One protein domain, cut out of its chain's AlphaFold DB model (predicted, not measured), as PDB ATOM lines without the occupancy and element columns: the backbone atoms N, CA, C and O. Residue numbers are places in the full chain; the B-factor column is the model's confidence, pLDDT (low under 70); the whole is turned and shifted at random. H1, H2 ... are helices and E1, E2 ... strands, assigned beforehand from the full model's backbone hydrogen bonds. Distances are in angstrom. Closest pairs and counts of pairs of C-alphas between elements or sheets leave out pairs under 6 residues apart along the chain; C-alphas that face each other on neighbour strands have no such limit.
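AT A GLANCE: This is residues 148 to 232 of the 239 residues of the protein "Coenzyme F390 synthetase-like protein" of Mycolicibacterium vanbaalenii (strain DSM 7251 / JCM 13017 / BCRC 16820 / KCTC 9966 / NRRL B-24157 / PYR-1) (UniProt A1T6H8). A small parallel sheet of three strands, E2, E1 and E3, is the core, with H2 over one face and H4 and H5 over the other, the last two at a wide angle to each other. H1 lies off the end of the sheet where the strands begin, away from the other helices, and the short H3 makes a corner with H2. The 85 printed residues hold five named helices and three named strands, in the order H1 E1 H2 H3 E2 H4 E3 H5; the class is mixed, helices and strands. The whole is compact, with a radius of gyration of the C-alphas of 13.3 A, and flat, spanning 38 by 37 by 20 A.

HOW THE PARTS SIT: H1, residues 148 to 156, is not on the sheet. E1, residues 161 to 165, is its inner strand, between the edge strands E2, residues 191 to 195, and E3, residues 214 to 217. E1 and E2 are parallel at 24 degrees, with N 194 and O 163 2.8 A apart, within hydrogen-bond range. E1 and E3 are parallel at 9 degrees, with N 162 and O 214 2.8 A apart. H2, residues 172 to 183, is on the sheet at a height of 10.0 A, slantwise to the strands at 37 degrees to E2 on the local plane; its closest C-alphas with E2 are Asn 174 and Ile 193, 7.2 A apart. H2 and H3, residues 185 to 189, only just touch, and only at the corner, with 3 pairs of C-alphas within 8 A; the closest are Ile 181 and Gly 188, 5.5 A apart, and H2 takes part with residues 180 to 181 alone. E1, H2, H3 and E2 form a strand-helix-strand unit, two parallel neighbour strands joined through helices, with a right-handed crossover. H4, residues 200 to 210, is on the opposite face, at a height of 9.7 A and along the strands. E2, H4 and E3 form a split unit, with E1 between its strands, also right-handed. H5, residues 219 to 230, is on the same face as H4; they are close but not clearly touching, about perpendicular at 77 degrees, the closest C-alphas being Val 204 and Leu 225, 7.5 A apart. Every O i to N i+4 pair is within hydrogen-bond range in H1, H2, H4 and H5; H3 has 0 of 1, but 2 of 2 O i to N i+3 pairs.

IN THESE COORDINATES: H1 begins at C-alpha 148, (-44.253, -40.115, -49.174), and H5 ends at C-alpha 230, (-21.934, -22.737, -52.152). H2 and H5 each measure 16.5 A, H4 15.1 A and E2 13.5 A.

THE WHOLE: The C-alphas farthest apart, Lys 183 and Ala 231, are 38.7 A apart. The printed part has no cut and no long link, and no printed residue is under 70 in pLDDT.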
ATOM      1  N   PRO A 148     -44.731 -39.457 -50.391       81.62
ATOM      2  CA  PRO A 148     -44.253 -40.115 -49.174       81.62
ATOM      3  C   PRO A 148     -42.842 -39.675 -48.759       81.62
ATOM      4  O   PRO A 148     -42.558 -39.584 -47.566       81.62
ATOM      5  N   ARG A 149     -41.975 -39.332 -49.728       82.75
ATOM      6  CA  ARG A 149     -40.623 -38.809 -49.459       82.75
ATOM      7  C   ARG A 149     -40.666 -37.484 -48.701       82.75
ATOM      8  O   ARG A 149     -40.021 -37.359 -47.670       82.75
ATOM      9  N   LYS A 150     -41.501 -36.542 -49.148       80.81
ATOM     10  CA  LYS A 150     -41.685 -35.227 -48.509       80.81
ATOM     11  C   LYS A 150     -42.250 -35.338 -47.095       80.81
ATOM     12  O   LYS A 150     -41.840 -34.609 -46.195       80.81
ATOM     13  N   VAL A 151     -43.171 -36.278 -46.880       82.81
ATOM     14  CA  VAL A 151     -43.692 -36.582 -45.539       82.81
ATOM     15  C   VAL A 151     -42.581 -37.127 -44.641       82.81
ATOM     16  O   VAL A 151     -42.447 -36.691 -43.499       82.81
ATOM     17  N   TRP A 152     -41.758 -38.040 -45.158       83.44
ATOM     18  CA  TRP A 152     -40.627 -38.595 -44.420       83.44
ATOM     19  C   TRP A 152     -39.561 -37.542 -44.089       83.44
ATOM     20  O   TRP A 152     -39.108 -37.485 -42.947       83.44
ATOM     21  N   GLU A 153     -39.211 -36.662 -45.029       83.81
ATOM     22  CA  GLU A 153     -38.302 -35.527 -44.806       83.81
ATOM     23  C   GLU A 153     -38.827 -34.595 -43.709       83.81
ATOM     24  O   GLU A 153     -38.088 -34.242 -42.789       83.81
ATOM     25  N   LEU A 154     -40.125 -34.266 -43.736       83.44
ATOM     26  CA  LEU A 154     -40.763 -33.436 -42.713       83.44
ATOM     27  C   LEU A 154     -40.696 -34.083 -41.320       83.44
ATOM     28  O   LEU A 154     -40.408 -33.400 -40.333       83.44
ATOM     29  N   LEU A 155     -40.947 -35.395 -41.233       83.94
ATOM     30  CA  LEU A 155     -40.863 -36.156 -39.984       83.94
ATOM     31  C   LEU A 155     -39.419 -36.235 -39.470       83.94
ATOM     32  O   LEU A 155     -39.168 -35.928 -38.303       83.94
ATOM     33  N   ARG A 156     -38.459 -36.576 -40.341       84.56
ATOM     34  CA  ARG A 156     -37.027 -36.671 -40.013       84.56
ATOM     35  C   ARG A 156     -36.459 -35.324 -39.564       84.56
ATOM     36  O   ARG A 156     -35.722 -35.266 -38.584       84.56
ATOM     37  N   GLY A 157     -36.860 -34.238 -40.222       79.00
ATOM     38  CA  GLY A 157     -36.514 -32.861 -39.868       79.00
ATOM     39  C   GLY A 157     -37.292 -32.294 -38.677       79.00
ATOM     40  O   GLY A 157     -37.206 -31.096 -38.401       79.00
ATOM     41  N   ARG A 158     -38.089 -33.120 -37.977       83.81
ATOM     42  CA  ARG A 158     -38.905 -32.738 -36.806       83.81
ATOM     43  C   ARG A 158     -39.809 -31.530 -37.078       83.81
ATOM     44  O   ARG A 158     -40.080 -30.749 -36.168       83.81
ATOM     45  N   GLY A 159     -40.226 -31.336 -38.330       84.00
ATOM     46  CA  GLY A 159     -41.017 -30.192 -38.778       84.00
ATOM     47  C   GLY A 159     -40.395 -28.818 -38.493       84.00
ATOM     48  O   GLY A 159     -41.148 -27.854 -38.342       84.00
ATOM     49  N   ARG A 160     -39.061 -28.714 -38.374       90.12
ATOM     50  CA  ARG A 160     -38.368 -27.441 -38.136       90.12
ATOM     51  C   ARG A 160     -38.505 -26.500 -39.337       90.12
ATOM     52  O   ARG A 160     -38.003 -26.768 -40.424       90.12
ATOM     53  N   MET A 161     -39.180 -25.380 -39.126       90.12
ATOM     54  CA  MET A 161     -39.434 -24.329 -40.102       90.12
ATOM     55  C   MET A 161     -38.671 -23.068 -39.703       90.12
ATOM     56  O   MET A 161     -38.878 -22.531 -38.612       90.12
ATOM     57  N   ALA A 162     -37.823 -22.587 -40.603       92.31
ATOM     58  CA  ALA A 162     -37.149 -21.305 -40.490       92.31
ATOM     59  C   ALA A 162     -37.739 -20.307 -41.485       92.31
ATOM     60  O   ALA A 162     -38.128 -20.651 -42.603       92.31
ATOM     61  N   ALA A 163     -37.787 -19.052 -41.067       90.06
ATOM     62  CA  ALA A 163     -38.241 -17.950 -41.890       90.06
ATOM     63  C   ALA A 163     -37.285 -16.763 -41.723       90.06
ATOM     64  O   ALA A 163     -37.034 -16.347 -40.598       90.06
ATOM     65  N   VAL A 164     -36.750 -16.222 -42.817       89.62
ATOM     66  CA  VAL A 164     -35.791 -15.107 -42.796       89.62
ATOM     67  C   VAL A 164     -36.498 -13.831 -43.237       89.62
ATOM     68  O   VAL A 164     -36.739 -13.612 -44.426       89.62
ATOM     69  N   PHE A 165     -36.874 -13.009 -42.260       85.69
ATOM     70  CA  PHE A 165     -37.646 -11.780 -42.457       85.69
ATOM     71  C   PHE A 165     -37.141 -10.671 -41.533       85.69
ATOM     72  O   PHE A 165     -36.339 -10.916 -40.638       85.69
ATOM     73  N   VAL A 166     -37.610  -9.438 -41.727       81.69
ATOM     74  CA  VAL A 166     -37.314  -8.358 -40.779       81.69
ATOM     75  C   VAL A 166     -37.993  -8.673 -39.442       81.69
ATOM     76  O   VAL A 166     -39.199  -8.939 -39.391       81.69
ATOM     77  N   THR A 167     -37.213  -8.665 -38.364       77.75
ATOM     78  CA  THR A 167     -37.681  -8.848 -36.984       77.75
ATOM     79  C   THR A 167     -37.727  -7.506 -36.247       77.75
ATOM     80  O   THR A 167     -37.430  -6.460 -36.818       77.75
ATOM     81  N   GLY A 168     -38.158  -7.512 -34.982       71.50
ATOM     82  CA  GLY A 168     -38.074  -6.335 -34.104       71.50
ATOM     83  C   GLY A 168     -39.209  -5.316 -34.239       71.50
ATOM     84  O   GLY A 168     -39.301  -4.415 -33.418       71.50
ATOM     85  N   GLY A 169     -40.111  -5.481 -35.211       82.19
ATOM     86  CA  GLY A 169     -41.322  -4.669 -35.343       82.19
ATOM     87  C   GLY A 169     -42.596  -5.507 -35.397       82.19
ATOM     88  O   GLY A 169     -42.558  -6.736 -35.533       82.19
ATOM     89  N   HIS A 170     -43.744  -4.834 -35.372       83.94
ATOM     90  CA  HIS A 170     -45.061  -5.448 -35.552       83.94
ATOM     91  C   HIS A 170     -45.342  -5.817 -37.019       83.94
ATOM     92  O   HIS A 170     -46.447  -5.640 -37.521       83.94
ATOM     93  N   PHE A 171     -44.360  -6.349 -37.743       87.38
ATOM     94  CA  PHE A 171     -44.558  -6.805 -39.117       87.38
ATOM     95  C   PHE A 171     -45.421  -8.063 -39.150       87.38
ATOM     96  O   PHE A 171     -45.321  -8.916 -38.268       87.38
ATOM     97  N   LEU A 172     -46.223  -8.221 -40.207       85.06
ATOM     98  CA  LEU A 172     -47.198  -9.310 -40.322       85.06
ATOM     99  C   LEU A 172     -46.606 -10.692 -40.001       85.06
ATOM    100  O   LEU A 172     -47.149 -11.416 -39.170       85.06
ATOM    101  N   ALA A 173     -45.475 -11.056 -40.611       83.38
ATOM    102  CA  ALA A 173     -44.842 -12.355 -40.376       83.38
ATOM    103  C   ALA A 173     -44.398 -12.532 -38.912       83.38
ATOM    104  O   ALA A 173     -44.691 -13.564 -38.300       83.38
ATOM    105  N   ASN A 174     -43.752 -11.508 -38.343       86.31
ATOM    106  CA  ASN A 174     -43.252 -11.521 -36.971       86.31
ATOM    107  C   ASN A 174     -44.401 -11.614 -35.955       86.31
ATOM    108  O   ASN A 174     -44.441 -12.536 -35.139       86.31
ATOM    109  N   THR A 175     -45.396 -10.731 -36.069       88.94
ATOM    110  CA  THR A 175     -46.559 -10.699 -35.175       88.94
ATOM    111  C   THR A 175     -47.358 -12.002 -35.240       88.94
ATOM    112  O   THR A 175     -47.740 -12.548 -34.202       88.94
ATOM    113  N   MET A 176     -47.587 -12.556 -36.439       88.19
ATOM    114  CA  MET A 176     -48.338 -13.807 -36.591       88.19
ATOM    115  C   MET A 176     -47.600 -15.004 -35.997       88.19
ATOM    116  O   MET A 176     -48.232 -15.860 -35.368       88.19
ATOM    117  N   MET A 177     -46.279 -15.074 -36.168       85.94
ATOM    118  CA  MET A 177     -45.476 -16.140 -35.574       85.94
ATOM    119  C   MET A 177     -45.439 -16.027 -34.053       85.94
ATOM    120  O   MET A 177     -45.764 -16.997 -33.368       85.94
ATOM    121  N   ALA A 178     -45.137 -14.840 -33.522       87.56
ATOM    122  CA  ALA A 178     -45.126 -14.588 -32.085       87.56
ATOM    123  C   ALA A 178     -46.475 -14.946 -31.449       87.56
ATOM    124  O   ALA A 178     -46.519 -15.650 -30.442       87.56
ATOM    125  N   ARG A 179     -47.592 -14.571 -32.085       89.62
ATOM    126  CA  ARG A 179     -48.934 -14.963 -31.636       89.62
ATOM    127  C   ARG A 179     -49.123 -16.481 -31.614       89.62
ATOM    128  O   ARG A 179     -49.689 -17.013 -30.660       89.62
ATOM    129  N   ARG A 180     -48.694 -17.194 -32.661       86.00
ATOM    130  CA  ARG A 180     -48.809 -18.663 -32.731       86.00
ATOM    131  C   ARG A 180     -47.985 -19.346 -31.645       86.00
ATOM    132  O   ARG A 180     -48.500 -20.265 -31.014       86.00
ATOM    133  N   ILE A 181     -46.759 -18.885 -31.410       87.44
ATOM    134  CA  ILE A 181     -45.883 -19.405 -30.354       87.44
ATOM    135  C   ILE A 181     -46.488 -19.116 -28.977       87.44
ATOM    136  O   ILE A 181     -46.580 -20.026 -28.166       87.44
ATOM    137  N   ARG A 182     -47.006 -17.906 -28.728       87.12
ATOM    138  CA  ARG A 182     -47.695 -17.575 -27.466       87.12
ATOM    139  C   ARG A 182     -48.903 -18.476 -27.198       87.12
ATOM    140  O   ARG A 182     -49.097 -18.900 -26.066       87.12
ATOM    141  N   LYS A 183     -49.703 -18.796 -28.224       86.44
ATOM    142  CA  LYS A 183     -50.853 -19.710 -28.082       86.44
ATOM    143  C   LYS A 183     -50.441 -21.171 -27.922       86.44
ATOM    144  O   LYS A 183     -51.171 -21.944 -27.313       86.44
ATOM    145  N   VAL A 184     -49.315 -21.566 -28.510       87.81
ATOM    146  CA  VAL A 184     -48.846 -22.953 -28.543       87.81
ATOM    147  C   VAL A 184     -47.323 -22.975 -28.322       87.81
ATOM    148  O   VAL A 184     -46.569 -23.096 -29.293       87.81
ATOM    149  N   PRO A 185     -46.846 -22.875 -27.063       85.44
ATOM    150  CA  PRO A 185     -45.432 -22.617 -26.749       85.44
ATOM    151  C   PRO A 185     -44.446 -23.629 -27.334       85.44
ATOM    152  O   PRO A 185     -43.360 -23.259 -27.780       85.44
ATOM    153  N   TRP A 186     -44.833 -24.905 -27.421       84.81
ATOM    154  CA  TRP A 186     -43.971 -25.947 -27.984       84.81
ATOM    155  C   TRP A 186     -43.627 -25.716 -29.466       84.81
ATOM    156  O   TRP A 186     -42.572 -26.167 -29.917       84.81
ATOM    157  N   ARG A 187     -44.439 -24.944 -30.210       83.19
ATOM    158  CA  ARG A 187     -44.118 -24.542 -31.591       83.19
ATOM    159  C   ARG A 187     -42.864 -23.681 -31.676       83.19
ATOM    160  O   ARG A 187     -42.215 -23.729 -32.711       83.19
ATOM    161  N   GLY A 188     -42.470 -22.978 -30.612       81.75
ATOM    162  CA  GLY A 188     -41.213 -22.219 -30.584       81.75
ATOM    163  C   GLY A 188     -39.961 -23.095 -30.748       81.75
ATOM    164  O   GLY A 188     -38.919 -22.613 -31.180       81.75
ATOM    165  N   ARG A 189     -40.061 -24.406 -30.481       83.88
ATOM    166  CA  ARG A 189     -38.977 -25.372 -30.745       83.88
ATOM    167  C   ARG A 189     -38.892 -25.799 -32.213       83.88
ATOM    168  O   ARG A 189     -37.867 -26.322 -32.634       83.88
ATOM    169  N   MET A 190     -39.970 -25.616 -32.972       86.94
ATOM    170  CA  MET A 190     -40.093 -26.053 -34.366       86.94
ATOM    171  C   MET A 190     -40.185 -24.887 -35.344       86.94
ATOM    172  O   MET A 190     -40.041 -25.101 -36.536       86.94
ATOM    173  N   GLN A 191     -40.472 -23.671 -34.893       88.06
ATOM    174  CA  GLN A 191     -40.686 -22.516 -35.756       88.06
ATOM    175  C   GLN A 191     -39.848 -21.354 -35.245       88.06
ATOM    176  O   GLN A 191     -40.047 -20.910 -34.115       88.06
ATOM    177  N   ARG A 192     -38.931 -20.862 -36.079       89.31
ATOM    178  CA  ARG A 192     -38.099 -19.695 -35.768       89.31
ATOM    179  C   ARG A 192     -38.130 -18.690 -36.913       89.31
ATOM    180  O   ARG A 192     -38.122 -19.074 -38.084       89.31
ATOM    181  N   ILE A 193     -38.181 -17.407 -36.558       88.12
ATOM    182  CA  ILE A 193     -37.906 -16.312 -37.489       88.12
ATOM    183  C   ILE A 193     -36.509 -15.802 -37.175       88.12
ATOM    184  O   ILE A 193     -36.227 -15.465 -36.028       88.12
ATOM    185  N   PHE A 194     -35.672 -15.736 -38.199       90.06
ATOM    186  CA  PHE A 194     -34.355 -15.128 -38.138       90.06
ATOM    187  C   PHE A 194     -34.402 -13.764 -38.816       90.06
ATOM    188  O   PHE A 194     -35.124 -13.574 -39.801       90.06
ATOM    189  N   SER A 195     -33.651 -12.810 -38.269       89.19
ATOM    190  CA  SER A 195     -33.600 -11.459 -38.816       89.19
ATOM    191  C   SER A 195     -32.855 -11.448 -40.142       89.19
ATOM    192  O   SER A 195     -31.690 -11.825 -40.204       89.19
ATOM    193  N   ALA A 196     -33.497 -10.935 -41.187       86.88
ATOM    194  CA  ALA A 196     -32.822 -10.616 -42.445       86.88
ATOM    195  C   ALA A 196     -31.832  -9.439 -42.311       86.88
ATOM    196  O   ALA A 196     -31.039  -9.215 -43.219       86.88
ATOM    197  N   MET A 197     -31.900  -8.687 -41.206       85.56
ATOM    198  CA  MET A 197     -31.026  -7.542 -40.920       85.56
ATOM    199  C   MET A 197     -29.808  -7.919 -40.067       85.56
ATOM    200  O   MET A 197     -28.939  -7.077 -39.861       85.56
ATOM    201  N   ALA A 198     -29.759  -9.143 -39.529       88.50
ATOM    202  CA  ALA A 198     -28.596  -9.610 -38.780       88.50
ATOM    203  C   ALA A 198     -27.390  -9.802 -39.718       88.50
ATOM    204  O   ALA A 198     -27.583 -10.100 -40.904       88.50
ATOM    205  N   PRO A 199     -26.149  -9.677 -39.211       93.25
ATOM    206  CA  PRO A 199     -24.960 -10.048 -39.964       93.25
ATOM    207  C   PRO A 199     -25.094 -11.461 -40.542       93.25
ATOM    208  O   PRO A 199     -25.490 -12.398 -39.849       93.25
ATOM    209  N   VAL A 200     -24.734 -11.634 -41.817       94.06
ATOM    210  CA  VAL A 200     -24.891 -12.920 -42.528       94.06
ATOM    211  C   VAL A 200     -24.187 -14.063 -41.792       94.06
ATOM    212  O   VAL A 200     -24.704 -15.175 -41.757       94.06
ATOM    213  N   VAL A 201     -23.046 -13.787 -41.154       94.88
ATOM    214  CA  VAL A 201     -22.286 -14.773 -40.371       94.88
ATOM    215  C   VAL A 201     -23.103 -15.316 -39.195       94.88
ATOM    216  O   VAL A 201     -23.141 -16.529 -38.993       94.88
ATOM    217  N   GLU A 202     -23.796 -14.444 -38.459       95.06
ATOM    218  CA  GLU A 202     -24.668 -14.840 -37.344       95.06
ATOM    219  C   GLU A 202     -25.867 -15.636 -37.857       95.06
ATOM    220  O   GLU A 202     -26.147 -16.727 -37.365       95.06
ATOM    221  N   LEU A 203     -26.514 -15.149 -38.921       94.50
ATOM    222  CA  LEU A 203     -27.641 -15.837 -39.550       94.50
ATOM    223  C   LEU A 203     -27.261 -17.253 -40.019       94.50
ATOM    224  O   LEU A 203     -28.034 -18.195 -39.846       94.50
ATOM    225  N   VAL A 204     -26.074 -17.422 -40.605       96.44
ATOM    226  CA  VAL A 204     -25.563 -18.728 -41.039       96.44
ATOM    227  C   VAL A 204     -25.293 -19.644 -39.846       96.44
ATOM    228  O   VAL A 204     -25.656 -20.821 -39.902       96.44
ATOM    229  N   ALA A 205     -24.679 -19.135 -38.775       96.56
ATOM    230  CA  ALA A 205     -24.427 -19.909 -37.560       96.56
ATOM    231  C   ALA A 205     -25.740 -20.406 -36.930       96.56
ATOM    232  O   ALA A 205     -25.894 -21.600 -36.670       96.56
ATOM    233  N   ASP A 206     -26.716 -19.514 -36.801       95.44
ATOM    234  CA  ASP A 206     -28.040 -19.799 -36.258       95.44
ATOM    235  C   ASP A 206     -28.823 -20.824 -37.091       95.44
ATOM    236  O   ASP A 206     -29.456 -21.739 -36.554       95.44
ATOM    237  N   LEU A 207     -28.785 -20.701 -38.422       96.00
ATOM    238  CA  LEU A 207     -29.431 -21.658 -39.322       96.00
ATOM    239  C   LEU A 207     -28.746 -23.028 -39.280       96.00
ATOM    240  O   LEU A 207     -29.434 -24.053 -39.323       96.00
ATOM    241  N   ASN A 208     -27.417 -23.052 -39.161       96.44
ATOM    242  CA  ASN A 208     -26.642 -24.280 -39.002       96.44
ATOM    243  C   ASN A 208     -26.972 -25.009 -37.694       96.44
ATOM    244  O   ASN A 208     -27.064 -26.233 -37.716       96.44
ATOM    245  N   ASP A 209     -27.170 -24.294 -36.586       95.38
ATOM    246  CA  ASP A 209     -27.617 -24.893 -35.320       95.38
ATOM    247  C   ASP A 209     -29.066 -25.397 -35.426       95.38
ATOM    248  O   ASP A 209     -29.409 -26.523 -35.047       95.38
ATOM    249  N   PHE A 210     -29.939 -24.582 -36.019       94.88
ATOM    250  CA  PHE A 210     -31.360 -24.887 -36.062       94.88
ATOM    251  C   PHE A 210     -31.719 -26.034 -37.017       94.88
ATOM    252  O   PHE A 210     -32.667 -26.766 -36.729       94.88
ATOM    253  N   GLN A 211     -30.983 -26.235 -38.115       94.31
ATOM    254  CA  GLN A 211     -31.235 -27.286 -39.117       94.31
ATOM    255  C   GLN A 211     -32.707 -27.329 -39.591       94.31
ATOM    256  O   GLN A 211     -33.440 -28.278 -39.286       94.31
ATOM    257  N   PRO A 212     -33.192 -26.288 -40.298       94.06
ATOM    258  CA  PRO A 212     -34.558 -26.266 -40.803       94.06
ATOM    259  C   PRO A 212     -34.754 -27.240 -41.970       94.06
ATOM    260  O   PRO A 212     -33.945 -27.295 -42.891       94.06
ATOM    261  N   VAL A 213     -35.891 -27.939 -41.966       91.38
ATOM    262  CA  VAL A 213     -36.371 -28.723 -43.117       91.38
ATOM    263  C   VAL A 213     -37.142 -27.852 -44.107       91.38
ATOM    264  O   VAL A 213     -37.163 -28.144 -45.292       91.38
ATOM    265  N   ILE A 214     -37.738 -26.748 -43.652       89.50
ATOM    266  CA  ILE A 214     -38.386 -25.761 -44.522       89.50
ATOM    267  C   ILE A 214     -37.759 -24.401 -44.249       89.50
ATOM    268  O   ILE A 214     -37.756 -23.945 -43.103       89.50
ATOM    269  N   LEU A 215     -37.285 -23.742 -45.304       92.25
ATOM    270  CA  LEU A 215     -36.766 -22.381 -45.255       92.25
ATOM    271  C   LEU A 215     -37.606 -21.474 -46.156       92.25
ATOM    272  O   LEU A 215     -37.762 -21.732 -47.345       92.25
ATOM    273  N   GLY A 216     -38.140 -20.398 -45.586       90.50
ATOM    274  CA  GLY A 216     -38.753 -19.302 -46.337       90.50
ATOM    275  C   GLY A 216     -38.058 -17.980 -46.035       90.50
ATOM    276  O   GLY A 216     -37.374 -17.850 -45.025       90.50
ATOM    277  N   GLY A 217     -38.248 -16.971 -46.876       89.81
ATOM    278  CA  GLY A 217     -37.699 -15.641 -46.624       89.81
ATOM    279  C   GLY A 217     -37.811 -14.730 -47.833       89.81
ATOM    280  O   GLY A 217     -38.401 -15.101 -48.850       89.81
ATOM    281  N   TYR A 218     -37.242 -13.532 -47.723       89.38
ATOM    282  CA  TYR A 218     -37.103 -12.647 -48.878       89.38
ATOM    283  C   TYR A 218     -36.205 -13.283 -49.945       89.38
ATOM    284  O   TYR A 218     -35.169 -13.846 -49.589       89.38
ATOM    285  N   PRO A 219     -36.533 -13.148 -51.245       89.75
ATOM    286  CA  PRO A 219     -35.691 -13.673 -52.317       89.75
ATOM    287  C   PRO A 219     -34.233 -13.210 -52.215       89.75
ATOM    288  O   PRO A 219     -33.332 -14.026 -52.359       89.75
ATOM    289  N   SER A 220     -33.999 -11.938 -51.879       90.31
ATOM    290  CA  SER A 220     -32.653 -11.393 -51.664       90.31
ATOM    291  C   SER A 220     -31.885 -12.140 -50.569       90.31
ATOM    292  O   SER A 220     -30.760 -12.567 -50.801       90.31
ATOM    293  N   ALA A 221     -32.511 -12.373 -49.411       91.88
ATOM    294  CA  ALA A 221     -31.901 -13.120 -48.314       91.88
ATOM    295  C   ALA A 221     -31.619 -14.581 -48.705       91.88
ATOM    296  O   ALA A 221     -30.561 -15.113 -48.384       91.88
ATOM    297  N   LEU A 222     -32.534 -15.227 -49.433       93.50
ATOM    298  CA  LEU A 222     -32.339 -16.602 -49.904       93.50
ATOM    299  C   LEU A 222     -31.190 -16.711 -50.916       93.50
ATOM    300  O   LEU A 222     -30.427 -17.672 -50.856       93.50
ATOM    301  N   VAL A 223     -31.024 -15.725 -51.803       94.56
ATOM    302  CA  VAL A 223     -29.880 -15.659 -52.727       94.56
ATOM    303  C   VAL A 223     -28.570 -15.534 -51.950       94.56
ATOM    304  O   VAL A 223     -27.640 -16.297 -52.208       94.56
ATOM    305  N   THR A 224     -28.508 -14.645 -50.956       94.56
ATOM    306  CA  THR A 224     -27.333 -14.522 -50.079       94.56
ATOM    307  C   THR A 224     -27.016 -15.848 -49.385       94.56
ATOM    308  O   THR A 224     -25.879 -16.308 -49.434       94.56
ATOM    309  N   LEU A 225     -28.014 -16.527 -48.813       95.38
ATOM    310  CA  LEU A 225     -27.823 -17.823 -48.151       95.38
ATOM    311  C   LEU A 225     -27.378 -18.930 -49.117       95.38
ATOM    312  O   LEU A 225     -26.570 -19.778 -48.745       95.38
ATOM    313  N   ALA A 226     -27.845 -18.912 -50.365       95.00
ATOM    314  CA  ALA A 226     -27.384 -19.847 -51.388       95.00
ATOM    315  C   ALA A 226     -25.896 -19.636 -51.729       95.00
ATOM    316  O   ALA A 226     -25.161 -20.608 -51.920       95.00
ATOM    317  N   CYS A 227     -25.424 -18.384 -51.763       96.12
ATOM    318  CA  CYS A 227     -23.997 -18.080 -51.902       96.12
ATOM    319  C   CYS A 227     -23.186 -18.621 -50.713       96.12
ATOM    320  O   CYS A 227     -22.157 -19.263 -50.920       96.12
ATOM    321  N   GLU A 228     -23.675 -18.439 -49.485       97.25
ATOM    322  CA  GLU A 228     -23.043 -18.974 -48.270       97.25
ATOM    323  C   GLU A 228     -22.993 -20.509 -48.254       97.25
ATOM    324  O   GLU A 228     -22.019 -21.100 -47.779       97.25
ATOM    325  N   GLN A 229     -24.017 -21.167 -48.804       96.50
ATOM    326  CA  GLN A 229     -24.060 -22.623 -48.941       96.50
ATOM    327  C   GLN A 229     -23.051 -23.120 -49.976       96.50
ATOM    328  O   GLN A 229     -22.320 -24.072 -49.718       96.50
ATOM    329  N   ARG A 230     -22.951 -22.443 -51.127       96.75
ATOM    330  CA  ARG A 230     -21.934 -22.737 -52.152       96.75
ATOM    331  C   ARG A 230     -20.511 -22.556 -51.636       96.75
ATOM    332  O   ARG A 230     -19.631 -23.318 -52.012       96.75
ATOM    333  N   ALA A 231     -20.300 -21.577 -50.761       96.56
ATOM    334  CA  ALA A 231     -19.024 -21.356 -50.095       96.56
ATOM    335  C   ALA A 231     -18.751 -22.337 -48.934       96.56
ATOM    336  O   ALA A 231     -17.737 -22.204 -48.254       96.56
ATOM    337  N   GLY A 232     -19.652 -23.290 -48.667       96.31
ATOM    338  CA  GLY A 232     -19.502 -24.309 -47.624       96.31
ATOM    339  C   GLY A 232     -19.727 -23.815 -46.189       96.31
ATOM    340  O   GLY A 232     -19.600 -24.602 -45.251       96.31
TER     341      GLY A 232